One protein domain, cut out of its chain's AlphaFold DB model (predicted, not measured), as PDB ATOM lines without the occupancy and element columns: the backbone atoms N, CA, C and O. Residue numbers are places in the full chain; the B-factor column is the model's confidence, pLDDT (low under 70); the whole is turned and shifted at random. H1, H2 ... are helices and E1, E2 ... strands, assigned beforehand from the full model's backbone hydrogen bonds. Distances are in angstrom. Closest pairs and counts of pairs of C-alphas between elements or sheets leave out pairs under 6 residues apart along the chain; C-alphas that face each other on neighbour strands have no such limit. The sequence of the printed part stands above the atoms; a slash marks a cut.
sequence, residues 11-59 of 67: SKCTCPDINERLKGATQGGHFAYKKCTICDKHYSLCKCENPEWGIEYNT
ATOM      1  N   SER A  11       6.188 -30.166 -32.050       80.94
ATOM      2  CA  SER A  11       7.013 -30.740 -33.132       80.94
ATOM      3  C   SER A  11       7.072 -29.895 -34.414       80.94
ATOM      4  O   SER A  11       7.958 -30.097 -35.237       80.94
ATOM      5  N   LYS A  12       6.128 -28.969 -34.599       83.19
ATOM      6  CA  LYS A  12       6.063 -28.014 -35.718       83.19
ATOM      7  C   LYS A  12       6.400 -26.584 -35.282       83.19
ATOM      8  O   LYS A  12       6.307 -25.665 -36.089       83.19
ATOM      9  N   CYS A  13       6.749 -26.381 -34.014       84.50
ATOM     10  CA  CYS A  13       7.065 -25.065 -33.485       84.50
ATOM     11  C   CYS A  13       8.426 -24.592 -34.012       84.50
ATOM     12  O   CYS A  13       9.417 -25.315 -33.926       84.50
ATOM     13  N   THR A  14       8.466 -23.364 -34.525       84.44
ATOM     14  CA  THR A  14       9.684 -22.695 -35.003       84.44
ATOM     15  C   THR A  14      10.146 -21.570 -34.076       84.44
ATOM     16  O   THR A  14      11.092 -20.863 -34.415       84.44
ATOM     17  N   CYS A  15       9.501 -21.388 -32.913       85.75
ATOM     18  CA  CYS A  15       9.912 -20.379 -31.936       85.75
ATOM     19  C   CYS A  15      11.362 -20.646 -31.490       85.75
ATOM     20  O   CYS A  15      11.665 -21.781 -31.108       85.75
ATOM     21  N   PRO A  16      12.249 -19.637 -31.509       83.62
ATOM     22  CA  PRO A  16      13.654 -19.814 -31.134       83.62
ATOM     23  C   PRO A  16      13.812 -20.224 -29.659       83.62
ATOM     24  O   PRO A  16      14.673 -21.032 -29.326       83.62
ATOM     25  N   ASP A  17      12.907 -19.748 -28.805       84.50
ATOM     26  CA  ASP A  17      12.809 -19.995 -27.362       84.50
ATOM     27  C   ASP A  17      12.140 -21.332 -26.983       84.50
ATOM     28  O   ASP A  17      11.982 -21.638 -25.797       84.50
ATOM     29  N   ILE A  18      11.720 -22.160 -27.952       84.81
ATOM     30  CA  ILE A  18      10.910 -23.353 -27.654       84.81
ATOM     31  C   ILE A  18      11.623 -24.339 -26.723       84.81
ATOM     32  O   ILE A  18      10.982 -24.934 -25.860       84.81
ATOM     33  N   ASN A  19      12.942 -24.499 -26.862       77.19
ATOM     34  CA  ASN A  19      13.711 -25.397 -25.999       77.19
ATOM     35  C   ASN A  19      13.778 -24.872 -24.562       77.19
ATOM     36  O   ASN A  19      13.570 -25.647 -23.634       77.19
ATOM     37  N   GLU A  20      14.012 -23.572 -24.368       80.75
ATOM     38  CA  GLU A  20      14.025 -22.956 -23.035       80.75
ATOM     39  C   GLU A  20      12.660 -23.049 -22.364       80.75
ATOM     40  O   GLU A  20      12.573 -23.369 -21.187       80.75
ATOM     41  N   ARG A  21      11.575 -22.854 -23.113       80.19
ATOM     42  CA  ARG A  21      10.221 -22.969 -22.560       80.19
ATOM     43  C   ARG A  21       9.811 -24.396 -22.264       80.19
ATOM     44  O   ARG A  21       9.090 -24.608 -21.300       80.19
ATOM     45  N   LEU A  22      10.257 -25.369 -23.056       76.50
ATOM     46  CA  LEU A  22      10.071 -26.779 -22.716       76.50
ATOM     47  C   LEU A  22      10.848 -27.138 -21.445       76.50
ATOM     48  O   LEU A  22      10.295 -27.828 -20.597       76.50
ATOM     49  N   LYS A  23      12.067 -26.606 -21.279       74.00
ATOM     50  CA  LYS A  23      12.846 -26.728 -20.036       74.00
ATOM     51  C   LYS A  23      12.183 -26.003 -18.856       74.00
ATOM     52  O   LYS A  23      12.153 -26.528 -17.755       74.00
ATOM     53  N   GLY A  24      11.608 -24.821 -19.058       71.00
ATOM     54  CA  GLY A  24      10.906 -24.072 -18.010       71.00
ATOM     55  C   GLY A  24       9.565 -24.703 -17.625       71.00
ATOM     56  O   GLY A  24       9.210 -24.755 -16.451       71.00
ATOM     57  N   ALA A  25       8.836 -25.266 -18.592       68.75
ATOM     58  CA  ALA A  25       7.588 -25.986 -18.343       68.75
ATOM     59  C   ALA A  25       7.796 -27.240 -17.482       68.75
ATOM     60  O   ALA A  25       6.859 -27.689 -16.826       68.75
ATOM     61  N   THR A  26       9.011 -27.789 -17.454       65.69
ATOM     62  CA  THR A  26       9.358 -28.937 -16.614       65.69
ATOM     63  C   THR A  26       9.875 -28.518 -15.236       65.69
ATOM     64  O   THR A  26       9.932 -29.359 -14.353       65.69
ATOM     65  N   GLN A  27      10.208 -27.242 -14.995       63.53
ATOM     66  CA  GLN A  27      10.678 -26.749 -13.684       63.53
ATOM     67  C   GLN A  27       9.565 -26.635 -12.625       63.53
ATOM     68  O   GLN A  27       9.861 -26.558 -11.436       63.53
ATOM     69  N   GLY A  28       8.293 -26.615 -13.032       57.69
ATOM     70  CA  GLY A  28       7.152 -26.378 -12.137       57.69
ATOM     71  C   GLY A  28       6.483 -27.626 -11.547       57.69
ATOM     72  O   GLY A  28       5.483 -27.485 -10.849       57.69
ATOM     73  N   GLY A  29       6.963 -28.839 -11.830       59.50
ATOM     74  CA  GLY A  29       6.319 -30.061 -11.342       59.50
ATOM     75  C   GLY A  29       7.172 -31.312 -11.506       59.50
ATOM     76  O   GLY A  29       8.234 -31.265 -12.112       59.50
ATOM     77  N   HIS A  30       6.685 -32.440 -10.981       61.03
ATOM     78  CA  HIS A  30       7.304 -33.763 -11.134       61.03
ATOM     79  C   HIS A  30       7.123 -34.254 -12.577       61.03
ATOM     80  O   HIS A  30       6.281 -35.109 -12.857       61.03
ATOM     81  N   PHE A  31       7.861 -33.666 -13.514       69.19
ATOM     82  CA  PHE A  31       7.757 -34.000 -14.925       69.19
ATOM     83  C   PHE A  31       9.057 -34.643 -15.392       69.19
ATOM     84  O   PHE A  31      10.119 -34.020 -15.413       69.19
ATOM     85  N   ALA A  32       8.960 -35.915 -15.766       73.19
ATOM     86  CA  ALA A  32      10.017 -36.611 -16.473       73.19
ATOM     87  C   ALA A  32       9.731 -36.515 -17.971       73.19
ATOM     88  O   ALA A  32       8.620 -36.818 -18.414       73.19
ATOM     89  N   TYR A  33      10.718 -36.108 -18.761       77.62
ATOM     90  CA  TYR A  33      10.562 -36.057 -20.208       77.62
ATOM     91  C   TYR A  33      11.749 -36.677 -20.932       77.62
ATOM     92  O   TYR A  33      12.889 -36.675 -20.466       77.62
ATOM     93  N   LYS A  34      11.457 -37.240 -22.105       86.19
ATOM     94  CA  LYS A  34      12.454 -37.886 -22.951       86.19
ATOM     95  C   LYS A  34      13.207 -36.823 -23.749       86.19
ATOM     96  O   LYS A  34      12.595 -36.083 -24.529       86.19
ATOM     97  N   LYS A  35      14.529 -36.778 -23.592       87.75
ATOM     98  CA  LYS A  35      15.426 -35.908 -24.361       87.75
ATOM     99  C   LYS A  35      16.504 -36.717 -25.068       87.75
ATOM    100  O   LYS A  35      16.843 -37.818 -24.645       87.75
ATOM    101  N   CYS A  36      17.029 -36.186 -26.163       91.81
ATOM    102  CA  CYS A  36      18.193 -36.755 -26.821       91.81
ATOM    103  C   CYS A  36      19.462 -36.299 -26.092       91.81
ATOM    104  O   CYS A  36      19.665 -35.097 -25.946       91.81
ATOM    105  N   THR A  37      20.316 -37.226 -25.659       89.50
ATOM    106  CA  THR A  37      21.574 -36.914 -24.957       89.50
ATOM    107  C   THR A  37      22.628 -36.304 -25.881       89.50
ATOM    108  O   THR A  37      23.487 -35.569 -25.413       89.50
ATOM    109  N   ILE A  38      22.528 -36.548 -27.191       92.81
ATOM    110  CA  ILE A  38      23.475 -36.042 -28.195       92.81
ATOM    111  C   ILE A  38      23.255 -34.551 -28.473       92.81
ATOM    112  O   ILE A  38      24.206 -33.782 -28.552       92.81
ATOM    113  N   CYS A  39      21.999 -34.133 -28.660       88.75
ATOM    114  CA  CYS A  39      21.670 -32.754 -29.047       88.75
ATOM    115  C   CYS A  39      20.980 -31.938 -27.946       88.75
ATOM    116  O   CYS A  39      20.596 -30.799 -28.201       88.75
ATOM    117  N   ASP A  40      20.784 -32.528 -26.764       84.81
ATOM    118  CA  ASP A  40      20.095 -31.958 -25.595       84.81
ATOM    119  C   ASP A  40      18.684 -31.401 -25.890       84.81
ATOM    120  O   ASP A  40      18.168 -30.524 -25.202       84.81
ATOM    121  N   LYS A  41      18.031 -31.917 -26.941       84.06
ATOM    122  CA  LYS A  41      16.677 -31.508 -27.345       84.06
ATOM    123  C   LYS A  41      15.632 -32.524 -26.915       84.06
ATOM    124  O   LYS A  41      15.873 -33.730 -26.910       84.06
ATOM    125  N   HIS A  42      14.431 -32.026 -26.632       83.56
ATOM    126  CA  HIS A  42      13.246 -32.849 -26.388       83.56
ATOM    127  C   HIS A  42      13.001 -33.839 -27.543       83.56
ATOM    128  O   HIS A  42      13.260 -33.505 -28.701       83.56
ATOM    129  N   TYR A  43      12.453 -35.029 -27.259       85.12
ATOM    130  CA  TYR A  43      12.292 -36.086 -28.270       85.12
ATOM    131  C   TYR A  43      11.540 -35.624 -29.527       85.12
ATOM    132  O   TYR A  43      11.939 -35.948 -30.638       85.12
ATOM    133  N   SER A  44      10.499 -34.802 -29.364       82.81
ATOM    134  CA  SER A  44       9.722 -34.247 -30.485       82.81
ATOM    135  C   SER A  44      10.475 -33.235 -31.356       82.81
ATOM    136  O   SER A  44       9.963 -32.865 -32.410       82.81
ATOM    137  N   LEU A  45      11.629 -32.742 -30.902       83.50
ATOM    138  CA  LEU A  45      12.462 -31.746 -31.586       83.50
ATOM    139  C   LEU A  45      13.810 -32.319 -32.045       83.50
ATOM    140  O   LEU A  45      14.582 -31.625 -32.712       83.50
ATOM    141  N   CYS A  46      14.114 -33.562 -31.675       87.44
ATOM    142  CA  CYS A  46      15.334 -34.231 -32.083       87.44
ATOM    143  C   CYS A  46      15.298 -34.533 -33.589       87.44
ATOM    144  O   CYS A  46      14.288 -34.994 -34.118       87.44
ATOM    145  N   LYS A  47      16.420 -34.270 -34.268       90.00
ATOM    146  CA  LYS A  47      16.634 -34.580 -35.692       90.00
ATOM    147  C   LYS A  47      17.889 -35.430 -35.925       90.00
ATOM    148  O   LYS A  47      18.370 -35.504 -37.049       90.00
ATOM    149  N   CYS A  48      18.461 -36.005 -34.866       90.69
ATOM    150  CA  CYS A  48      19.606 -36.903 -34.987       90.69
ATOM    151  C   CYS A  48      19.181 -38.159 -35.754       90.69
ATOM    152  O   CYS A  48      18.106 -38.692 -35.489       90.69
ATOM    153  N   GLU A  49      20.025 -38.631 -36.673       93.31
ATOM    154  CA  GLU A  49      19.787 -39.881 -37.407       93.31
ATOM    155  C   GLU A  49      19.785 -41.087 -36.458       93.31
ATOM    156  O   GLU A  49      18.898 -41.932 -36.522       93.31
ATOM    157  N   ASN A  50      20.721 -41.096 -35.502       93.31
ATOM    158  CA  ASN A  50      20.836 -42.104 -34.451       93.31
ATOM    159  C   ASN A  50      20.750 -41.420 -33.078       93.31
ATOM    160  O   ASN A  50      21.778 -41.063 -32.505       93.31
ATOM    161  N   PRO A  51      19.538 -41.131 -32.572       91.31
ATOM    162  CA  PRO A  51      19.373 -40.446 -31.301       91.31
ATOM    163  C   PRO A  51      19.597 -41.396 -30.123       91.31
ATOM    164  O   PRO A  51      18.912 -42.408 -29.985       91.31
ATOM    165  N   GLU A  52      20.481 -41.009 -29.209       94.12
ATOM    166  CA  GLU A  52      20.546 -41.606 -27.875       94.12
ATOM    167  C   GLU A  52      19.583 -40.881 -26.941       94.12
ATOM    168  O   GLU A  52      19.520 -39.648 -26.922       94.12
ATOM    169  N   TRP A  53      18.791 -41.645 -26.193       91.81
ATOM    170  CA  TRP A  53      17.709 -41.106 -25.380       91.81
ATOM    171  C   TRP A  53      18.041 -41.168 -23.897       91.81
ATOM    172  O   TRP A  53      18.341 -42.231 -23.366       91.81
ATOM    173  N   GLY A  54      17.894 -40.032 -23.227       89.12
ATOM    174  CA  GLY A  54      17.905 -39.914 -21.777       89.12
ATOM    175  C   GLY A  54      16.531 -39.503 -21.263       89.12
ATOM    176  O   GLY A  54      15.704 -38.948 -21.996       89.12
ATOM    177  N   ILE A  55      16.294 -39.768 -19.984       83.50
ATOM    178  CA  ILE A  55      15.167 -39.197 -19.254       83.50
ATOM    179  C   ILE A  55      15.714 -38.050 -18.418       83.50
ATOM    180  O   ILE A  55      16.622 -38.247 -17.614       83.50
ATOM    181  N   GLU A  56      15.189 -36.849 -18.639       78.50
ATOM    182  CA  GLU A  56      15.437 -35.732 -17.738       78.50
ATOM    183  C   GLU A  56      14.314 -35.683 -16.712       78.50
ATOM    184  O   GLU A  56      13.133 -35.599 -17.064       78.50
ATOM    185  N   TYR A  57      14.710 -35.764 -15.449       71.25
ATOM    186  CA  TYR A  57      13.841 -35.566 -14.307       71.25
ATOM    187  C   TYR A  57      14.080 -34.147 -13.814       71.25
ATOM    188  O   TYR A  57      15.176 -33.844 -13.349       71.25
ATOM    189  N   ASN A  58      13.063 -33.295 -13.888       63.69
ATOM    190  CA  ASN A  58      13.030 -32.129 -13.021       63.69
ATOM    191  C   ASN A  58      12.177 -32.509 -11.817       63.69
ATOM    192  O   ASN A  58      10.950 -32.561 -11.884       63.69
ATOM    193  N   THR A  59      12.836 -32.845 -10.713       55.47
ATOM    194  CA  THR A  59      12.205 -32.704  -9.406       55.47
ATOM    195  C   THR A  59      12.199 -31.212  -9.084       55.47
ATOM    196  O   THR A  59      13.229 -30.559  -9.286       55.47
TER     197      THR A  59
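What this domain is: This is residues 11 to 59 of the 67 residues of an uncharacterized protein of marine sediment metagenome (UniProt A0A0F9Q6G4). A two-strand hairpin, E1 and E2, has one short helix, H1, to one side, its end near where E1 begins and E2 ends; the wide loop of residues 37 to 52 joins the strands at the other end. The printed part has 49 residues, with H1, E1 and E2 in chain order, the two-strand sheet antiparallel. The class is mixed, helices and strands, with under half of the residues in named elements. The whole is compact, radius of gyration of the C-alphas 10.8 A, and flat, spanning 31 by 23 by 13 A.

How they stand to each other: E1, residues 31 to 36, and E2, residues 53 to 58, form a hairpin, antiparallel at 149 degrees. N 35 and O 54 are 2.9 A apart and N 54 and O 35 2.8 A, within hydrogen-bond range. H1, residues 18 to 27, has every O i to N i+4 pair within hydrogen-bond range. Its closest C-alphas to E2 are those of Gln 27 and Asn 58, 5.9 A; to E1, Thr 26 and Ala 32, 7.7 A.

Where its parts are: E1 is 16.1 A from first to last C-alpha, E2 16.0 A and H1 14.4 A. C-alpha 18 is at (10.910, -23.353, -27.654) and C-alpha 58 at (13.030, -32.129, -13.021).

The domain as a whole: The farthest C-alphas, Gly 28 and Glu 49, are 31.3 A apart. The printed part has no cut. The link H1 to E1 is tight, E1 to E2 long. The model's pLDDT is under 70 at residues 25 to 31 and 58 to 59.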